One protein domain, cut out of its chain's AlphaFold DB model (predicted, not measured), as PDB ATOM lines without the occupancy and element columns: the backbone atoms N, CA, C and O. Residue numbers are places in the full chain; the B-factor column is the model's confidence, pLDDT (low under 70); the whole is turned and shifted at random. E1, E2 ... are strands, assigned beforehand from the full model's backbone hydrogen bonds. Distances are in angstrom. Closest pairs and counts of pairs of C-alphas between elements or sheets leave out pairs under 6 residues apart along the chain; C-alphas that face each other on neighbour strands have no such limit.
ATOM      1  N   ASN A 448     -37.864  72.381   9.951       97.31
ATOM      2  CA  ASN A 448     -37.367  71.773  11.181       97.31
ATOM      3  C   ASN A 448     -35.833  71.762  11.271       97.31
ATOM      4  O   ASN A 448     -35.298  71.482  12.345       97.31
ATOM      5  N   GLY A 449     -35.143  72.152  10.197       95.75
ATOM      6  CA  GLY A 449     -33.689  72.187  10.110       95.75
ATOM      7  C   GLY A 449     -33.065  70.866   9.683       95.75
ATOM      8  O   GLY A 449     -31.863  70.692   9.863       95.75
ATOM      9  N   ASN A 450     -33.854  69.966   9.103       97.75
ATOM     10  CA  ASN A 450     -33.351  68.735   8.515       97.75
ATOM     11  C   ASN A 450     -32.761  69.017   7.133       97.75
ATOM     12  O   ASN A 450     -33.349  69.781   6.372       97.75
ATOM     13  N   MET A 451     -31.624  68.406   6.806       97.75
ATOM     14  CA  MET A 451     -30.989  68.533   5.490       97.75
ATOM     15  C   MET A 451     -31.821  67.809   4.428       97.75
ATOM     16  O   MET A 451     -32.123  66.639   4.585       97.75
ATOM     17  N   LEU A 452     -32.177  68.472   3.334       98.06
ATOM     18  CA  LEU A 452     -32.944  67.890   2.227       98.06
ATOM     19  C   LEU A 452     -32.048  67.383   1.095       98.06
ATOM     20  O   LEU A 452     -32.431  66.444   0.397       98.06
ATOM     21  N   THR A 453     -30.875  67.991   0.912       97.38
ATOM     22  CA  THR A 453     -29.933  67.683  -0.172       97.38
ATOM     23  C   THR A 453     -28.484  67.868   0.285       97.38
ATOM     24  O   THR A 453     -28.190  68.732   1.110       97.38
ATOM     25  N   MET A 454     -27.574  67.067  -0.278       95.44
ATOM     26  CA  MET A 454     -26.120  67.238  -0.162       95.44
ATOM     27  C   MET A 454     -25.474  66.908  -1.515       95.44
ATOM     28  O   MET A 454     -25.009  65.781  -1.724       95.44
ATOM     29  N   PRO A 455     -25.488  67.852  -2.475       94.25
ATOM     30  CA  PRO A 455     -25.106  67.551  -3.853       94.25
ATOM     31  C   PRO A 455     -23.636  67.150  -4.024       94.25
ATOM     32  O   PRO A 455     -23.351  66.345  -4.904       94.25
ATOM     33  N   ASP A 456     -22.732  67.622  -3.156       91.19
ATOM     34  CA  ASP A 456     -21.320  67.190  -3.127       91.19
ATOM     35  C   ASP A 456     -21.171  65.673  -2.935       91.19
ATOM     36  O   ASP A 456     -20.239  65.062  -3.445       91.19
ATOM     37  N   LYS A 457     -22.129  65.042  -2.244       89.44
ATOM     38  CA  LYS A 457     -22.198  63.586  -2.042       89.44
ATOM     39  C   LYS A 457     -23.245  62.918  -2.930       89.44
ATOM     40  O   LYS A 457     -23.701  61.816  -2.641       89.44
ATOM     41  N   TYR A 458     -23.671  63.606  -3.991       91.25
ATOM     42  CA  TYR A 458     -24.715  63.171  -4.918       91.25
ATOM     43  C   TYR A 458     -26.059  62.842  -4.251       91.25
ATOM     44  O   TYR A 458     -26.880  62.144  -4.846       91.25
ATOM     45  N   ILE A 459     -26.310  63.338  -3.034       94.00
ATOM     46  CA  ILE A 459     -27.580  63.141  -2.333       94.00
ATOM     47  C   ILE A 459     -28.559  64.195  -2.839       94.00
ATOM     48  O   ILE A 459     -28.506  65.364  -2.451       94.00
ATOM     49  N   ASN A 460     -29.461  63.776  -3.722       93.88
ATOM     50  CA  ASN A 460     -30.424  64.669  -4.364       93.88
ATOM     51  C   ASN A 460     -31.720  64.826  -3.560       93.88
ATOM     52  O   ASN A 460     -32.494  65.736  -3.843       93.88
ATOM     53  N   GLN A 461     -31.988  63.929  -2.606       96.00
ATOM     54  CA  GLN A 461     -33.201  63.978  -1.795       96.00
ATOM     55  C   GLN A 461     -33.039  63.221  -0.476       96.00
ATOM     56  O   GLN A 461     -32.587  62.075  -0.467       96.00
ATOM     57  N   ILE A 462     -33.516  63.824   0.612       98.31
ATOM     58  CA  ILE A 462     -33.738  63.176   1.905       98.31
ATOM     59  C   ILE A 462     -35.186  63.433   2.343       98.31
ATOM     60  O   ILE A 462     -35.628  64.573   2.474       98.31
ATOM     61  N   GLY A 463     -35.942  62.355   2.540       97.75
ATOM     62  CA  GLY A 463     -37.274  62.356   3.133       97.75
ATOM     63  C   GLY A 463     -37.212  62.071   4.631       97.75
ATOM     64  O   GLY A 463     -36.380  61.280   5.080       97.75
ATOM     65  N   TYR A 464     -38.114  62.692   5.389       98.44
ATOM     66  CA  TYR A 464     -38.190  62.573   6.843       98.44
ATOM     67  C   TYR A 464     -39.583  62.160   7.306       98.44
ATOM     68  O   TYR A 464     -40.597  62.580   6.743       98.44
ATOM     69  N   ASN A 465     -39.632  61.380   8.383       97.88
ATOM     70  CA  ASN A 465     -40.873  61.134   9.109       97.88
ATOM     71  C   ASN A 465     -41.136  62.214  10.182       97.88
ATOM     72  O   ASN A 465     -40.368  63.161  10.340       97.88
ATOM     73  N   TYR A 466     -42.238  62.094  10.931       97.19
ATOM     74  CA  TYR A 466     -42.651  63.120  11.903       97.19
ATOM     75  C   TYR A 466     -41.705  63.266  13.113       97.19
ATOM     76  O   TYR A 466     -41.822  64.243  13.846       97.19
ATOM     77  N   LEU A 467     -40.780  62.319  13.333       97.62
ATOM     78  CA  LEU A 467     -39.722  62.426  14.345       97.62
ATOM     79  C   LEU A 467     -38.463  63.117  13.809       97.62
ATOM     80  O   LEU A 467     -37.478  63.215  14.535       97.62
ATOM     81  N   ASN A 468     -38.486  63.599  12.561       97.88
ATOM     82  CA  ASN A 468     -37.315  64.125  11.862       97.88
ATOM     83  C   ASN A 468     -36.216  63.063  11.646       97.88
ATOM     84  O   ASN A 468     -35.038  63.392  11.538       97.88
ATOM     85  N   LEU A 469     -36.597  61.783  11.539       98.50
ATOM     86  CA  LEU A 469     -35.687  60.700  11.153       98.50
ATOM     87  C   LEU A 469     -35.718  60.505   9.628       98.50
ATOM     88  O   LEU A 469     -36.820  60.423   9.072       98.50
ATOM     89  N   PRO A 470     -34.556  60.402   8.946       98.00
ATOM     90  CA  PRO A 470     -34.515  60.101   7.519       98.00
ATOM     91  C   PRO A 470     -35.178  58.752   7.233       98.00
ATOM     92  O   PRO A 470     -34.724  57.727   7.746       98.00
ATOM     93  N   ASN A 471     -36.229  58.735   6.415       97.50
ATOM     94  CA  ASN A 471     -36.941  57.515   6.019       97.50
ATOM     95  C   ASN A 471     -36.793  57.170   4.529       97.50
ATOM     96  O   ASN A 471     -37.053  56.030   4.145       97.50
ATOM     97  N   ALA A 472     -36.310  58.111   3.716       96.94
ATOM     98  CA  ALA A 472     -35.937  57.887   2.326       96.94
ATOM     99  C   ALA A 472     -34.712  58.735   1.957       96.94
ATOM    100  O   ALA A 472     -34.663  59.910   2.301       96.94
ATOM    101  N   ILE A 473     -33.734  58.168   1.254       96.94
ATOM    102  CA  ILE A 473     -32.570  58.898   0.726       96.94
ATOM    103  C   ILE A 473     -32.363  58.482  -0.724       96.94
ATOM    104  O   ILE A 473     -32.286  57.287  -0.999       96.94
ATOM    105  N   GLY A 474     -32.263  59.455  -1.626       94.00
ATOM    106  CA  GLY A 474     -31.959  59.259  -3.040       94.00
ATOM    107  C   GLY A 474     -30.568  59.779  -3.391       94.00
ATOM    108  O   GLY A 474     -30.262  60.943  -3.122       94.00
ATOM    109  N   ILE A 475     -29.745  58.930  -4.010       91.38
ATOM    110  CA  ILE A 475     -28.376  59.255  -4.436       91.38
ATOM    111  C   ILE A 475     -28.226  58.994  -5.940       91.38
ATOM    112  O   ILE A 475     -28.796  58.028  -6.458       91.38
ATOM    113  N   HIS A 476     -27.464  59.848  -6.631       89.12
ATOM    114  CA  HIS A 476     -27.229  59.791  -8.081       89.12
ATOM    115  C   HIS A 476     -28.541  59.719  -8.872       89.12
ATOM    116  O   HIS A 476     -28.819  58.732  -9.550       89.12
ATOM    117  N   GLU A 477     -29.381  60.746  -8.731       88.19
ATOM    118  CA  GLU A 477     -30.683  60.840  -9.406       88.19
ATOM    119  C   GLU A 477     -31.590  59.629  -9.118       88.19
ATOM    120  O   GLU A 477     -32.303  59.131  -9.985       88.19
ATOM    121  N   ASN A 478     -31.577  59.161  -7.863       86.81
ATOM    122  CA  ASN A 478     -32.320  57.991  -7.384       86.81
ATOM    123  C   ASN A 478     -31.871  56.640  -7.968       86.81
ATOM    124  O   ASN A 478     -32.598  55.657  -7.804       86.81
ATOM    125  N   LYS A 479     -30.686  56.556  -8.589       88.12
ATOM    126  CA  LYS A 479     -30.075  55.270  -8.959       88.12
ATOM    127  C   LYS A 479     -29.834  54.391  -7.730       88.12
ATOM    128  O   LYS A 479     -29.986  53.174  -7.814       88.12
ATOM    129  N   PHE A 480     -29.499  55.013  -6.600       88.31
ATOM    130  CA  PHE A 480     -29.419  54.354  -5.302       88.31
ATOM    131  C   PHE A 480     -30.444  54.950  -4.358       88.31
ATOM    132  O   PHE A 480     -30.602  56.173  -4.276       88.31
ATOM    133  N   LYS A 481     -31.122  54.077  -3.620       90.25
ATOM    134  CA  LYS A 481     -32.113  54.469  -2.627       90.25
ATOM    135  C   LYS A 481     -31.852  53.769  -1.310       90.25
ATOM    136  O   LYS A 481     -31.623  52.561  -1.283       90.25
ATOM    137  N   PHE A 482     -31.982  54.519  -0.224       93.44
ATOM    138  CA  PHE A 482     -32.131  53.971   1.117       93.44
ATOM    139  C   PHE A 482     -33.551  54.228   1.591       93.44
ATOM    140  O   PHE A 482     -34.010  55.366   1.547       93.44
ATOM    141  N   LEU A 483     -34.234  53.193   2.066       95.88
ATOM    142  CA  LEU A 483     -35.532  53.303   2.721       95.88
ATOM    143  C   LEU A 483     -35.425  52.731   4.128       95.88
ATOM    144  O   LEU A 483     -34.848  51.660   4.327       95.88
ATOM    145  N   TYR A 484     -35.996  53.432   5.099       97.69
ATOM    146  CA  TYR A 484     -35.944  53.025   6.497       97.69
ATOM    147  C   TYR A 484     -37.345  52.873   7.080       97.69
ATOM    148  O   TYR A 484     -38.247  53.647   6.766       97.69
ATOM    149  N   LEU A 485     -37.501  51.870   7.940       98.19
ATOM    150  CA  LEU A 485     -38.690  51.657   8.763       98.19
ATOM    151  C   LEU A 485     -38.311  51.919  10.215       98.19
ATOM    152  O   LEU A 485     -37.308  51.376  10.686       98.19
ATOM    153  N   TYR A 486     -39.117  52.699  10.925       98.62
ATOM    154  CA  TYR A 486     -38.910  53.010  12.334       98.62
ATOM    155  C   TYR A 486     -40.138  52.661  13.167       98.62
ATOM    156  O   TYR A 486     -41.271  52.719  12.694       98.62
ATOM    157  N   ARG A 487     -39.923  52.366  14.446       97.75
ATOM    158  CA  ARG A 487     -40.955  52.452  15.480       97.75
ATOM    159  C   ARG A 487     -41.209  53.908  15.853       97.75
ATOM    160  O   ARG A 487     -40.329  54.757  15.748       97.75
ATOM    161  N   ALA A 488     -42.402  54.185  16.367       98.44
ATOM    162  CA  ALA A 488     -42.825  55.501  16.839       98.44
ATOM    163  C   ALA A 488     -42.029  56.037  18.046       98.44
ATOM    164  O   ALA A 488     -42.184  57.206  18.400       98.44
ATOM    165  N   ASP A 489     -41.187  55.200  18.658       97.75
ATOM    166  CA  ASP A 489     -40.196  55.567  19.677       97.75
ATOM    167  C   ASP A 489     -38.823  55.964  19.085       97.75
ATOM    168  O   ASP A 489     -37.920  56.333  19.830       97.75
ATOM    169  N   GLY A 490     -38.664  55.903  17.758       98.06
ATOM    170  CA  GLY A 490     -37.438  56.230  17.028       98.06
ATOM    171  C   GLY A 490     -36.525  55.038  16.719       98.06
ATOM    172  O   GLY A 490     -35.530  55.206  16.013       98.06
ATOM    173  N   THR A 491     -36.852  53.830  17.183       97.75
ATOM    174  CA  THR A 491     -36.045  52.626  16.914       97.75
ATOM    175  C   THR A 491     -36.097  52.265  15.433       97.75
ATOM    176  O   THR A 491     -37.180  52.053  14.890       97.75
ATOM    177  N   LYS A 492     -34.945  52.145  14.769       97.44
ATOM    178  CA  LYS A 492     -34.869  51.645  13.388       97.44
ATOM    179  C   LYS A 492     -35.134  50.140  13.367       97.44
ATOM    180  O   LYS A 492     -34.457  49.393  14.058       97.44
ATOM    181  N   LEU A 493     -36.095  49.715  12.555       97.38
ATOM    182  CA  LEU A 493     -36.478  48.313  12.368       97.38
ATOM    183  C   LEU A 493     -35.975  47.733  11.056       97.38
ATOM    184  O   LEU A 493     -35.729  46.538  10.969       97.38
ATOM    185  N   ARG A 494     -35.813  48.566  10.022       96.94
ATOM    186  CA  ARG A 494     -35.363  48.095   8.713       96.94
ATOM    187  C   ARG A 494     -34.534  49.128   7.981       96.94
ATOM    188  O   ARG A 494     -34.843  50.319   8.028       96.94
ATOM    189  N   LYS A 495     -33.531  48.650   7.252       95.31
ATOM    190  CA  LYS A 495     -32.831  49.364   6.183       95.31
ATOM    191  C   LYS A 495     -33.020  48.570   4.899       95.31
ATOM    192  O   LYS A 495     -32.657  47.403   4.844       95.31
ATOM    193  N   LEU A 496     -33.566  49.203   3.872       93.38
ATOM    194  CA  LEU A 496     -33.605  48.672   2.518       93.38
ATOM    195  C   LEU A 496     -32.685  49.525   1.656       93.38
ATOM    196  O   LEU A 496     -32.838  50.746   1.620       93.38
ATOM    197  N   THR A 497     -31.742  48.887   0.977       90.50
ATOM    198  CA  THR A 497     -30.977  49.507  -0.105       90.50
ATOM    199  C   THR A 497     -31.497  48.983  -1.432       90.50
ATOM    200  O   THR A 497     -31.807  47.799  -1.546       90.50
ATOM    201  N   ASN A 498     -31.655  49.865  -2.410       89.38
ATOM    202  CA  ASN A 498     -32.077  49.503  -3.756       89.38
ATOM    203  C   ASN A 498     -31.162  50.197  -4.762       89.38
ATOM    204  O   ASN A 498     -30.893  51.393  -4.640       89.38
ATOM    205  N   LEU A 499     -30.689  49.419  -5.725       87.50
ATOM    206  CA  LEU A 499     -29.850  49.842  -6.828       87.50
ATOM    207  C   LEU A 499     -30.573  49.523  -8.135       87.50
ATOM    208  O   LEU A 499     -30.815  48.357  -8.451       87.50
ATOM    209  N   THR A 500     -30.865  50.560  -8.914       85.88
ATOM    210  CA  THR A 500     -31.359  50.415 -10.284       85.88
ATOM    211  C   THR A 500     -30.180  50.214 -11.243       85.88
ATOM    212  O   THR A 500     -29.303  51.073 -11.367       85.88
ATOM    213  N   GLN A 501     -30.161  49.075 -11.933       81.94
ATOM    214  CA  GLN A 501     -29.142  48.680 -12.910       81.94
ATOM    215  C   GLN A 501     -29.739  48.615 -14.323       81.94
ATOM    216  O   GLN A 501     -30.950  48.734 -14.503       81.94
ATOM    217  N   GLN A 502     -28.892  48.419 -15.341       78.69
ATOM    218  CA  GLN A 502     -29.361  48.262 -16.726       78.69
ATOM    219  C   GLN A 502     -30.247  47.017 -16.901       78.69
ATOM    220  O   GLN A 502     -31.243  47.084 -17.617       78.69
ATOM    221  N   ASP A 503     -29.921  45.927 -16.197       76.88
ATOM    222  CA  ASP A 503     -30.572  44.618 -16.348       76.88
ATOM    223  C   ASP A 503     -31.599  44.294 -15.241       76.88
ATOM    224  O   ASP A 503     -32.115  43.177 -15.177       76.88
ATOM    225  N   GLY A 504     -31.930  45.253 -14.365       83.25
ATOM    226  CA  GLY A 504     -32.928  45.068 -13.304       83.25
ATOM    227  C   GLY A 504     -32.654  45.877 -12.037       83.25
ATOM    228  O   GLY A 504     -31.907  46.852 -12.047       83.25
ATOM    229  N   GLU A 505     -33.272  45.469 -10.929       85.69
ATOM    230  CA  GLU A 505     -33.010  46.031  -9.602       85.69
ATOM    231  C   GLU A 505     -32.296  45.007  -8.718       85.69
ATOM    232  O   GLU A 505     -32.621  43.817  -8.736       85.69
ATOM    233  N   PHE A 506     -31.350  45.491  -7.917       86.31
ATOM    234  CA  PHE A 506     -30.767  44.741  -6.811       86.31
ATOM    235  C   PHE A 506     -31.132  45.420  -5.502       86.31
ATOM    236  O   PHE A 506     -31.037  46.644  -5.389       86.31
ATOM    237  N   ALA A 507     -31.532  44.638  -4.507       87.56
ATOM    238  CA  ALA A 507     -31.859  45.166  -3.197       87.56
ATOM    239  C   ALA A 507     -31.279  44.319  -2.071       87.56
ATOM    240  O   ALA A 507     -31.253  43.090  -2.138       87.56
ATOM    241  N   THR A 508     -30.878  44.995  -0.999       88.88
ATOM    242  CA  THR A 508     -30.596  44.354   0.286       88.88
ATOM    243  C   THR A 508     -31.546  44.890   1.339       88.88
ATOM    244  O   THR A 508     -31.828  46.087   1.398       88.88
ATOM    245  N   ILE A 509     -32.062  43.993   2.168       91.69
ATOM    246  CA  ILE A 509     -32.966  44.313   3.264       91.69
ATOM    247  C   ILE A 509     -32.317  43.815   4.547       91.69
ATOM    248  O   ILE A 509     -32.116  42.614   4.711       91.69
ATOM    249  N   THR A 510     -32.001  44.741   5.447       94.06
ATOM    250  CA  THR A 510     -31.557  44.444   6.806       94.06
ATOM    251  C   THR A 510     -32.699  44.720   7.772       94.06
ATOM    252  O   THR A 510     -33.134  45.865   7.896       94.06
ATOM    253  N   GLU A 511     -33.181  43.682   8.443       95.69
ATOM    254  CA  GLU A 511     -34.168  43.761   9.524       95.69
ATOM    255  C   GLU A 511     -33.435  43.746  10.873       95.69
ATOM    256  O   GLU A 511     -32.571  42.898  11.105       95.69
ATOM    257  N   TYR A 512     -33.793  44.678  11.754       96.12
ATOM    258  CA  TYR A 512     -33.256  44.832  13.105       96.12
ATOM    259  C   TYR A 512     -34.348  44.470  14.112       96.12
ATOM    260  O   TYR A 512     -35.347  45.183  14.238       96.12
ATOM    261  N   ILE A 513     -34.175  43.358  14.826       96.31
ATOM    262  CA  ILE A 513     -35.194  42.837  15.742       96.31
ATOM    263  C   ILE A 513     -34.551  42.557  17.093       96.31
ATOM    264  O   ILE A 513     -33.939  41.515  17.288       96.31
ATOM    265  N   ASP A 514     -34.694  43.513  18.014       94.50
ATOM    266  CA  ASP A 514     -34.208  43.420  19.398       94.50
ATOM    267  C   ASP A 514     -32.734  42.956  19.500       94.50
ATOM    268  O   ASP A 514     -32.385  42.124  20.331       94.50
ATOM    269  N   GLY A 515     -31.873  43.478  18.617       92.69
ATOM    270  CA  GLY A 515     -30.443  43.145  18.534       92.69
ATOM    271  C   GLY A 515     -30.086  42.110  17.461       92.69
ATOM    272  O   GLY A 515     -28.959  42.105  16.980       92.69
ATOM    273  N   PHE A 516     -31.034  41.290  17.005       96.81
ATOM    274  CA  PHE A 516     -30.794  40.306  15.948       96.81
ATOM    275  C   PHE A 516     -30.891  40.951  14.565       96.81
ATOM    276  O   PHE A 516     -31.871  41.634  14.250       96.81
ATOM    277  N   HIS A 517     -29.868  40.737  13.738       95.25
ATOM    278  CA  HIS A 517     -29.767  41.316  12.399       95.25
ATOM    279  C   HIS A 517     -30.030  40.253  11.336       95.25
ATOM    280  O   HIS A 517     -29.265  39.298  11.216       95.25
ATOM    281  N   TYR A 518     -31.063  40.441  10.518       94.50
ATOM    282  CA  TYR A 518     -31.366  39.549   9.399       94.50
ATOM    283  C   TYR A 518     -31.103  40.242   8.073       94.50
ATOM    284  O   TYR A 518     -31.544  41.372   7.878       94.50
ATOM    285  N   LEU A 519     -30.433  39.558   7.150       92.06
ATOM    286  CA  LEU A 519     -30.153  40.056   5.807       92.06
ATOM    287  C   LEU A 519     -30.940  39.249   4.779       92.06
ATOM    288  O   LEU A 519     -30.953  38.024   4.825       92.06
ATOM    289  N   THR A 520     -31.577  39.946   3.843       89.62
ATOM    290  CA  THR A 520     -32.182  39.364   2.640       89.62
ATOM    291  C   THR A 520     -31.636  40.080   1.414       89.62
ATOM    292  O   THR A 520     -31.623  41.312   1.390       89.62
ATOM    293  N   THR A 521     -31.222  39.338   0.392       87.94
ATOM    294  CA  THR A 521     -30.838  39.884  -0.920       87.94
ATOM    295  C   THR A 521     -31.945  39.616  -1.935       87.94
ATOM    296  O   THR A 521     -32.647  38.615  -1.841       87.94
ATOM    297  N   GLN A 522     -32.152  40.509  -2.899       87.00
ATOM    298  CA  GLN A 522     -33.114  40.336  -3.991       87.00
ATOM    299  C   GLN A 522     -32.482  40.803  -5.302       87.00
ATOM    300  O   GLN A 522     -31.838  41.851  -5.339       87.00
ATOM    301  N   GLY A 523     -32.691  40.043  -6.379       83.31
ATOM    302  CA  GLY A 523     -32.033  40.289  -7.664       83.31
ATOM    303  C   GLY A 523     -30.578  39.812  -7.695       83.31
ATOM    304  O   GLY A 523     -30.075  39.240  -6.728       83.31
ATOM    305  N   ALA A 524     -29.914  40.015  -8.834       78.25
ATOM    306  CA  ALA A 524     -28.497  39.698  -8.997       78.25
ATOM    307  C   ALA A 524     -27.639  40.923  -8.627       78.25
ATOM    308  O   ALA A 524     -27.983  42.036  -9.043       78.25
ATOM    309  N   PRO A 525     -26.552  40.751  -7.851       69.12
ATOM    310  CA  PRO A 525     -25.623  41.843  -7.581       69.12
ATOM    311  C   PRO A 525     -24.985  42.337  -8.888       69.12
ATOM    312  O   PRO A 525     -24.841  41.577  -9.848       69.12
ATOM    313  N   ASP A 526     -24.624  43.620  -8.933       64.81
ATOM    314  CA  ASP A 526     -23.805  44.159 -10.023       64.81
ATOM    315  C   ASP A 526     -22.400  43.548  -9.917       64.81
ATOM    316  O   ASP A 526     -21.784  43.616  -8.856       64.81
ATOM    317  N   ASN A 527     -21.873  42.969 -10.999       57.72
ATOM    318  CA  ASN A 527     -20.495  42.457 -11.035       57.72
ATOM    319  C   ASN A 527     -19.448  43.590 -11.060       57.72
ATOM    320  O   ASN A 527     -18.247  43.325 -11.035       57.72
ATOM    321  N   ASN A 528     -19.876  44.852 -11.171       55.94
ATOM    322  CA  ASN A 528     -18.988  45.999 -11.072       55.94
ATOM    323  C   ASN A 528     -18.846  46.442  -9.616       55.94
ATOM    324  O   ASN A 528     -19.840  46.683  -8.929       55.94
ATOM    325  N   ALA A 529     -17.600  46.643  -9.180       49.59
ATOM    326  CA  ALA A 529     -17.279  47.330  -7.937       49.59
ATOM    327  C   ALA A 529     -17.932  48.723  -7.948       49.59
ATOM    328  O   ALA A 529     -17.444  49.662  -8.576       49.59
ATOM    329  N   ASN A 530     -19.089  48.836  -7.304       53.22
ATOM    330  CA  ASN A 530     -19.888  50.044  -7.332       53.22
ATOM    331  C   ASN A 530     -19.548  50.918  -6.108       53.22
ATOM    332  O   ASN A 530     -19.707  50.443  -4.983       53.22
ATOM    333  N   PRO A 531     -19.105  52.177  -6.297       45.84
ATOM    334  CA  PRO A 531     -18.596  53.055  -5.235       45.84
ATOM    335  C   PRO A 531     -19.555  53.261  -4.051       45.84
ATOM    336  O   PRO A 531     -19.106  53.576  -2.957       45.84
ATOM    337  N   VAL A 532     -20.860  53.012  -4.214       47.56
ATOM    338  CA  VAL A 532     -21.835  53.083  -3.108       47.56
ATOM    339  C   VAL A 532     -21.706  51.925  -2.104       47.56
ATOM    340  O   VAL A 532     -22.055  52.103  -0.939       47.56
ATOM    341  N   TYR A 533     -21.170  50.764  -2.503       49.44
ATOM    342  CA  TYR A 533     -20.788  49.698  -1.558       49.44
ATOM    343  C   TYR A 533     -19.518  50.041  -0.774       49.44
ATOM    344  O   TYR A 533     -19.280  49.476   0.289       49.44
ATOM    345  N   PHE A 534     -18.730  50.981  -1.291       49.91
ATOM    346  CA  PHE A 534     -17.442  51.401  -0.756       49.91
ATOM    347  C   PHE A 534     -17.526  52.832  -0.257       49.91
ATOM    348  O   PHE A 534     -16.646  53.618  -0.583       49.91
ATOM    349  N   ALA A 535     -18.593  53.189   0.467       40.62
ATOM    350  CA  ALA A 535     -18.735  54.504   1.082       40.62
ATOM    351  C   ALA A 535     -17.542  54.793   2.015       40.62
ATOM    352  O   ALA A 535     -17.616  54.547   3.209       40.62
ATOM    353  N   TYR A 536     -16.447  55.248   1.412       44.84
ATOM    354  CA  TYR A 536     -15.189  55.821   1.873       44.84
ATOM    355  C   TYR A 536     -14.514  55.334   3.163       44.84
ATOM    356  O   TYR A 536     -13.481  55.893   3.495       44.84
ATOM    357  N   GLU A 537     -14.962  54.262   3.817       36.41
ATOM    358  CA  GLU A 537     -14.200  53.543   4.845       36.41
ATOM    359  C   GLU A 537     -14.466  52.037   4.748       36.41
ATOM    360  O   GLU A 537     -15.588  51.546   4.881       36.41
ATOM    361  N   GLN A 538     -13.407  51.286   4.457       35.38
ATOM    362  CA  GLN A 538     -13.432  49.837   4.316       35.38
ATOM    363  C   GLN A 538     -13.403  49.187   5.707       35.38
ATOM    364  O   GLN A 538     -12.374  48.676   6.142       35.38
ATOM    365  N   GLU A 539     -14.524  49.197   6.426       35.31
ATOM    366  CA  GLU A 539     -14.634  48.435   7.673       35.31
ATOM    367  C   GLU A 539     -15.045  46.978   7.390       35.31
ATOM    368  O   GLU A 539     -16.211  46.644   7.200       35.31
ATOM    369  N   ALA A 540     -14.021  46.122   7.329       32.03
ATOM    370  CA  ALA A 540     -13.942  44.719   7.763       32.03
ATOM    371  C   ALA A 540     -14.989  43.649   7.352       32.03
ATOM    372  O   ALA A 540     -14.752  42.489   7.667       32.03
ATOM    373  N   PHE A 541     -16.077  43.937   6.626       40.09
ATOM    374  CA  PHE A 541     -17.113  42.922   6.328       40.09
ATOM    375  C   PHE A 541     -17.576  42.899   4.871       40.09
ATOM    376  O   PHE A 541     -18.765  43.024   4.579       40.09
ATOM    377  N   ILE A 542     -16.638  42.703   3.944       35.50
ATOM    378  CA  ILE A 542     -16.970  42.302   2.573       35.50
ATOM    379  C   ILE A 542     -16.130  41.075   2.216       35.50
ATOM    380  O   ILE A 542     -15.184  41.152   1.438       35.50
ATOM    381  N   GLU A 543     -16.482  39.924   2.781       38.69
ATOM    382  CA  GLU A 543     -16.599  38.774   1.889       38.69
ATOM    383  C   GLU A 543     -17.971  38.889   1.225       38.69
ATOM    384  O   GLU A 543     -18.979  39.155   1.886       38.69
ATOM    385  N   GLU A 544     -18.000  38.790  -0.104       46.38
ATOM    386  CA  GLU A 544     -19.242  38.733  -0.866       46.38
ATOM    387  C   GLU A 544     -20.079  37.567  -0.351       46.38
ATOM    388  O   GLU A 544     -19.834  36.401  -0.666       46.38
ATOM    389  N   MET A 545     -21.084  37.890   0.455       48.12
ATOM    390  CA  MET A 545     -21.997  36.887   0.952       48.12
ATOM    391  C   MET A 545     -22.816  36.327  -0.205       48.12
ATOM    392  O   MET A 545     -23.713  37.005  -0.713       48.12
ATOM    393  N   GLN A 546     -22.551  35.083  -0.606       52.22
ATOM    394  CA  GLN A 546     -23.364  34.382  -1.602       52.22
ATOM    395  C   GLN A 546     -24.683  33.901  -0.985       52.22
ATOM    396  O   GLN A 546     -24.942  32.706  -0.871       52.22
ATOM    397  N   LEU A 547     -25.547  34.838  -0.589       57.59
ATOM    398  CA  LEU A 547     -26.949  34.520  -0.343       57.59
ATOM    399  C   LEU A 547     -27.631  34.271  -1.686       57.59
ATOM    400  O   LEU A 547     -27.531  35.087  -2.609       57.59
ATOM    401  N   SER A 548     -28.366  33.163  -1.783       62.41
ATOM    402  CA  SER A 548     -29.252  32.953  -2.923       62.41
ATOM    403  C   SER A 548     -30.285  34.087  -2.968       62.41
ATOM    404  O   SER A 548     -30.816  34.465  -1.919       62.41
ATOM    405  N   PRO A 549     -30.614  34.641  -4.152       67.31
ATOM    406  CA  PRO A 549     -31.613  35.695  -4.244       67.31
ATOM    407  C   PRO A 549     -32.928  35.281  -3.571       67.31
ATOM    408  O   PRO A 549     -33.507  34.242  -3.895       67.31
ATOM    409  N   ASN A 550     -33.426  36.154  -2.700       73.00
ATOM    410  CA  ASN A 550     -34.635  36.043  -1.881       73.00
ATOM    411  C   ASN A 550     -34.534  35.147  -0.633       73.00
ATOM    412  O   ASN A 550     -35.563  34.853  -0.022       73.00
ATOM    413  N   GLU A 551     -33.334  34.747  -0.219       81.50
ATOM    414  CA  GLU A 551     -33.118  34.052   1.053       81.50
ATOM    415  C   GLU A 551     -32.877  35.049   2.199       81.50
ATOM    416  O   GLU A 551     -32.115  36.004   2.049       81.50
ATOM    417  N   THR A 552     -33.536  34.843   3.348       88.31
ATOM    418  CA  THR A 552     -33.280  35.619   4.572       88.31
ATOM    419  C   THR A 552     -32.414  34.817   5.539       88.31
ATOM    420  O   THR A 552     -32.837  33.751   5.980       88.31
ATOM    421  N   ALA A 553     -31.275  35.369   5.953       91.62
ATOM    422  CA  ALA A 553     -30.371  34.755   6.926       91.62
ATOM    423  C   ALA A 553     -30.222  35.615   8.187       91.62
ATOM    424  O   ALA A 553     -30.125  36.842   8.094       91.62
ATOM    425  N   LEU A 554     -30.179  34.975   9.363       94.56
ATOM    426  CA  LEU A 554     -29.717  35.609  10.601       94.56
ATOM    427  C   LEU A 554     -28.198  35.786  10.510       94.56
ATOM    428  O   LEU A 554     -27.496  34.832  10.196       94.56
ATOM    429  N   ARG A 555     -27.716  37.004  10.751       91.44
ATOM    430  CA  ARG A 555     -26.314  37.385  10.555       91.44
ATOM    431  C   ARG A 555     -25.598  37.561  11.879       91.44
ATOM    432  O   ARG A 555     -24.692  36.811  12.198       91.44
ATOM    433  N   PHE A 556     -26.038  38.543  12.658       91.81
ATOM    434  CA  PHE A 556     -25.286  39.015  13.810       91.81
ATOM    435  C   PHE A 556     -26.195  39.257  15.008       91.81
ATOM    436  O   PHE A 556     -27.360  39.640  14.847       91.81
ATOM    437  N   PHE A 557     -25.625  39.086  16.196       94.12
ATOM    438  CA  PHE A 557     -26.168  39.589  17.451       94.12
ATOM    439  C   PHE A 557     -25.046  40.267  18.250       94.12
ATOM    440  O   PHE A 557     -23.978  39.672  18.402       94.12
ATOM    441  N   PRO A 558     -25.229  41.512  18.721       93.62
ATOM    442  CA  PRO A 558     -24.197  42.229  19.457       93.62
ATOM    443  C   PRO A 558     -23.924  41.576  20.816       93.62
ATOM    444  O   PRO A 558     -24.848  41.172  21.513       93.62
ATOM    445  N   THR A 559     -22.657  41.547  21.215       94.81
ATOM    446  CA  THR A 559     -22.213  41.133  22.552       94.81
ATOM    447  C   THR A 559     -21.562  42.319  23.269       94.81
ATOM    448  O   THR A 559     -21.319  43.370  22.666       94.81
ATOM    449  N   ALA A 560     -21.256  42.177  24.562       92.44
ATOM    450  CA  ALA A 560     -20.603  43.244  25.327       92.44
ATOM    451  C   ALA A 560     -19.229  43.651  24.752       92.44
ATOM    452  O   ALA A 560     -18.873  44.827  24.804       92.44
ATOM    453  N   GLU A 561     -18.501  42.712  24.140       92.88
ATOM    454  CA  GLU A 561     -17.129  42.912  23.640       92.88
ATOM    455  C   GLU A 561     -17.035  42.848  22.097       92.88
ATOM    456  O   GLU A 561     -15.944  42.810  21.524       92.88
ATOM    457  N   GLY A 562     -18.174  42.858  21.393       92.94
ATOM    458  CA  GLY A 562     -18.218  42.758  19.934       92.94
ATOM    459  C   GLY A 562     -19.565  42.260  19.418       92.94
ATOM    460  O   GLY A 562     -20.594  42.898  19.656       92.94
ATOM    461  N   PHE A 563     -19.567  41.152  18.681       93.62
ATOM    462  CA  PHE A 563     -20.783  40.487  18.214       93.62
ATOM    463  C   PHE A 563     -20.540  38.997  17.934       93.62
ATOM    464  O   PHE A 563     -19.407  38.559  17.756       93.62
ATOM    465  N   TYR A 564     -21.619  38.224  17.888       95.62
ATOM    466  CA  TYR A 564     -21.623  36.832  17.455       95.62
ATOM    467  C   TYR A 564     -22.104  36.740  16.003       95.62
ATOM    468  O   TYR A 564     -23.162  37.285  15.668       95.62
ATOM    469  N   ASP A 565     -21.329  36.072  15.153       93.81
ATOM    470  CA  ASP A 565     -21.661  35.759  13.765       93.81
ATOM    471  C   ASP A 565     -22.363  34.396  13.693       93.81
ATOM    472  O   ASP A 565     -21.762  33.345  13.918       93.81
ATOM    473  N   PHE A 566     -23.656  34.411  13.367       92.88
ATOM    474  CA  PHE A 566     -24.478  33.204  13.269       92.88
ATOM    475  C   PHE A 566     -24.156  32.339  12.058       92.88
ATOM    476  O   PHE A 566     -24.495  31.156  12.066       92.88
ATOM    477  N   GLU A 567     -23.558  32.907  11.019       88.44
ATOM    478  CA  GLU A 567     -23.223  32.151   9.823       88.44
ATOM    479  C   GLU A 567     -21.988  31.292  10.047       88.44
ATOM    480  O   GLU A 567     -22.008  30.093   9.768       88.44
ATOM    481  N   ASN A 568     -20.945  31.900  10.610       90.19
ATOM    482  CA  ASN A 568     -19.683  31.221  10.879       90.19
ATOM    483  C   ASN A 568     -19.663  30.532  12.251       90.19
ATOM    484  O   ASN A 568     -18.832  29.662  12.490       90.19
ATOM    485  N   SER A 569     -20.633  30.837  13.121       93.25
ATOM    486  CA  SER A 569     -20.671  30.392  14.522       93.25
ATOM    487  C   SER A 569     -19.441  30.840  15.314       93.25
ATOM    488  O   SER A 569     -18.841  30.063  16.055       93.25
ATOM    489  N   GLU A 570     -19.060  32.104  15.137       93.44
ATOM    490  CA  GLU A 570     -17.836  32.680  15.692       93.44
ATOM    491  C   GLU A 570     -18.117  33.975  16.458       93.44
ATOM    492  O   GLU A 570     -19.018  34.751  16.124       93.44
ATOM    493  N   TYR A 571     -17.311  34.226  17.488       94.12
ATOM    494  CA  TYR A 571     -17.293  35.501  18.195       94.12
ATOM    495  C   TYR A 571     -16.292  36.441  17.537       94.12
ATOM    496  O   TYR A 571     -15.110  36.121  17.408       94.12
ATOM    497  N   ILE A 572     -16.757  37.632  17.174       92.44
ATOM    498  CA  ILE A 572     -15.908  38.701  16.672       92.44
ATOM    499  C   ILE A 572     -15.764  39.752  17.760       92.44
ATOM    500  O   ILE A 572     -16.736  40.393  18.165       92.44
ATOM    501  N   TYR A 573     -14.528  39.942  18.207       89.94
ATOM    502  CA  TYR A 573     -14.169  40.919  19.224       89.94
ATOM    503  C   TYR A 573     -13.753  42.235  18.586       89.94
ATOM    504  O   TYR A 573     -13.062  42.267  17.566       89.94
ATOM    505  N   GLN A 574     -14.154  43.334  19.211       83.44
ATOM    506  CA  GLN A 574     -13.765  44.672  18.795       83.44
ATOM    507  C   GLN A 574     -12.979  45.339  19.914       83.44
ATOM    508  O   GLN A 574     -13.410  45.353  21.064       83.44
ATOM    509  N   TYR A 575     -11.857  45.966  19.563       71.06
ATOM    510  CA  TYR A 575     -11.224  46.930  20.454       71.06
ATOM    511  C   TYR A 575     -12.108  48.169  20.528       71.06
ATOM    512  O   TYR A 575     -12.032  49.051  19.677       71.06
ATOM    513  N   LYS A 576     -12.970  48.217  21.538       64.75
ATOM    514  CA  LYS A 576     -13.676  49.437  21.912       64.75
ATOM    515  C   LYS A 576     -12.849  50.128  22.983       64.75
ATOM    516  O   LYS A 576     -12.532  49.518  24.005       64.75
ATOM    517  N   ASP A 577     -12.475  51.380  22.736       52.25
ATOM    518  CA  ASP A 577     -11.980  52.212  23.826       52.25
ATOM    519  C   ASP A 577     -13.088  52.303  24.887       52.25
ATOM    520  O   ASP A 577     -14.275  52.389  24.578       52.25
ATOM    521  N   HIS A 578     -12.693  52.195  26.146       51.41
ATOM    522  CA  HIS A 578     -13.570  52.328  27.303       51.41
ATOM    523  C   HIS A 578     -13.917  53.797  27.638       51.41
ATOM    524  O   HIS A 578     -14.644  54.028  28.608       51.41
ATOM    525  N   LEU A 579     -13.378  54.766  26.878       42.44
ATOM    526  CA  LEU A 579     -13.676  56.203  26.968       42.44
ATOM    527  C   LEU A 579     -14.805  56.655  26.039       42.44
ATOM    528  O   LEU A 579     -14.834  56.223  24.865       42.44
TER     529      LEU A 579
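What this domain is: This is residues 448 to 579 of the 579 residues of an uncharacterized protein of Chryseobacterium lacus (UniProt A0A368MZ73). The domain is a single broad sheet of nine strands, twisted and arched into a curved wall, with a long loop, residues 523 to 551, swinging out on its hollow side; residues 535 to 541 of that loop stick out. The strands lie side by side in chain order, E1 to E9, as an antiparallel meander, each strand the antiparallel neighbour of the one before. The printed part has 132 residues and no named helix; the class is all strand, though the strands hold 62 residues, under half. It is compact, with a radius of gyration of the C-alphas of 16.4 A and spans of 40 by 39 by 26 A.

How they stand to each other: E1, residues 459 to 464, is an edge strand and forms a hairpin with E2, residues 470 to 475; N 463 and O 472 are 2.8 A apart, within hydrogen-bond range. In the same range, E2 and E3, residues 480 to 486, have N 473 and O 482 at 2.8 A. E3 and E4, residues 492 to 501, have N 483 and O 496 at 2.9 A. E4 and E5, residues 504 to 513, have N 497 and O 508 at 2.8 A. E5 and E6, residues 516 to 522, have N 509 and O 520 at 2.8 A. E6 and E7, residues 552 to 559, have N 555 and O 517 at 2.8 A, with their directions at 151 degrees. E7 is staggered: it pairs with E6 over residues 552 to 556 and with E8, residues 562 to 565, over 556 to 559, where N 564 and O 557 are 2.8 A apart. E8 and the edge strand E9, residues 570 to 573, have N 565 and O 570 at 2.8 A. E1 and E9 are apart.

Where its parts are: E1 begins at C-alpha 459 (-27.580, 63.141, -2.333). E4 and E5 are 27.1 A and 29.2 A long, and E7 is 21.8 A. E9 ends at C-alpha 573 (-14.169, 40.919, 19.224).

The domain as a whole: The C-alphas farthest apart, of Asp 503 and Leu 579, are 47.9 A apart. The printed part has no cut; the link from E6 to E7 is long, the others tight. The pLDDT is under 70 at residues 525 to 549 and 576 to 579.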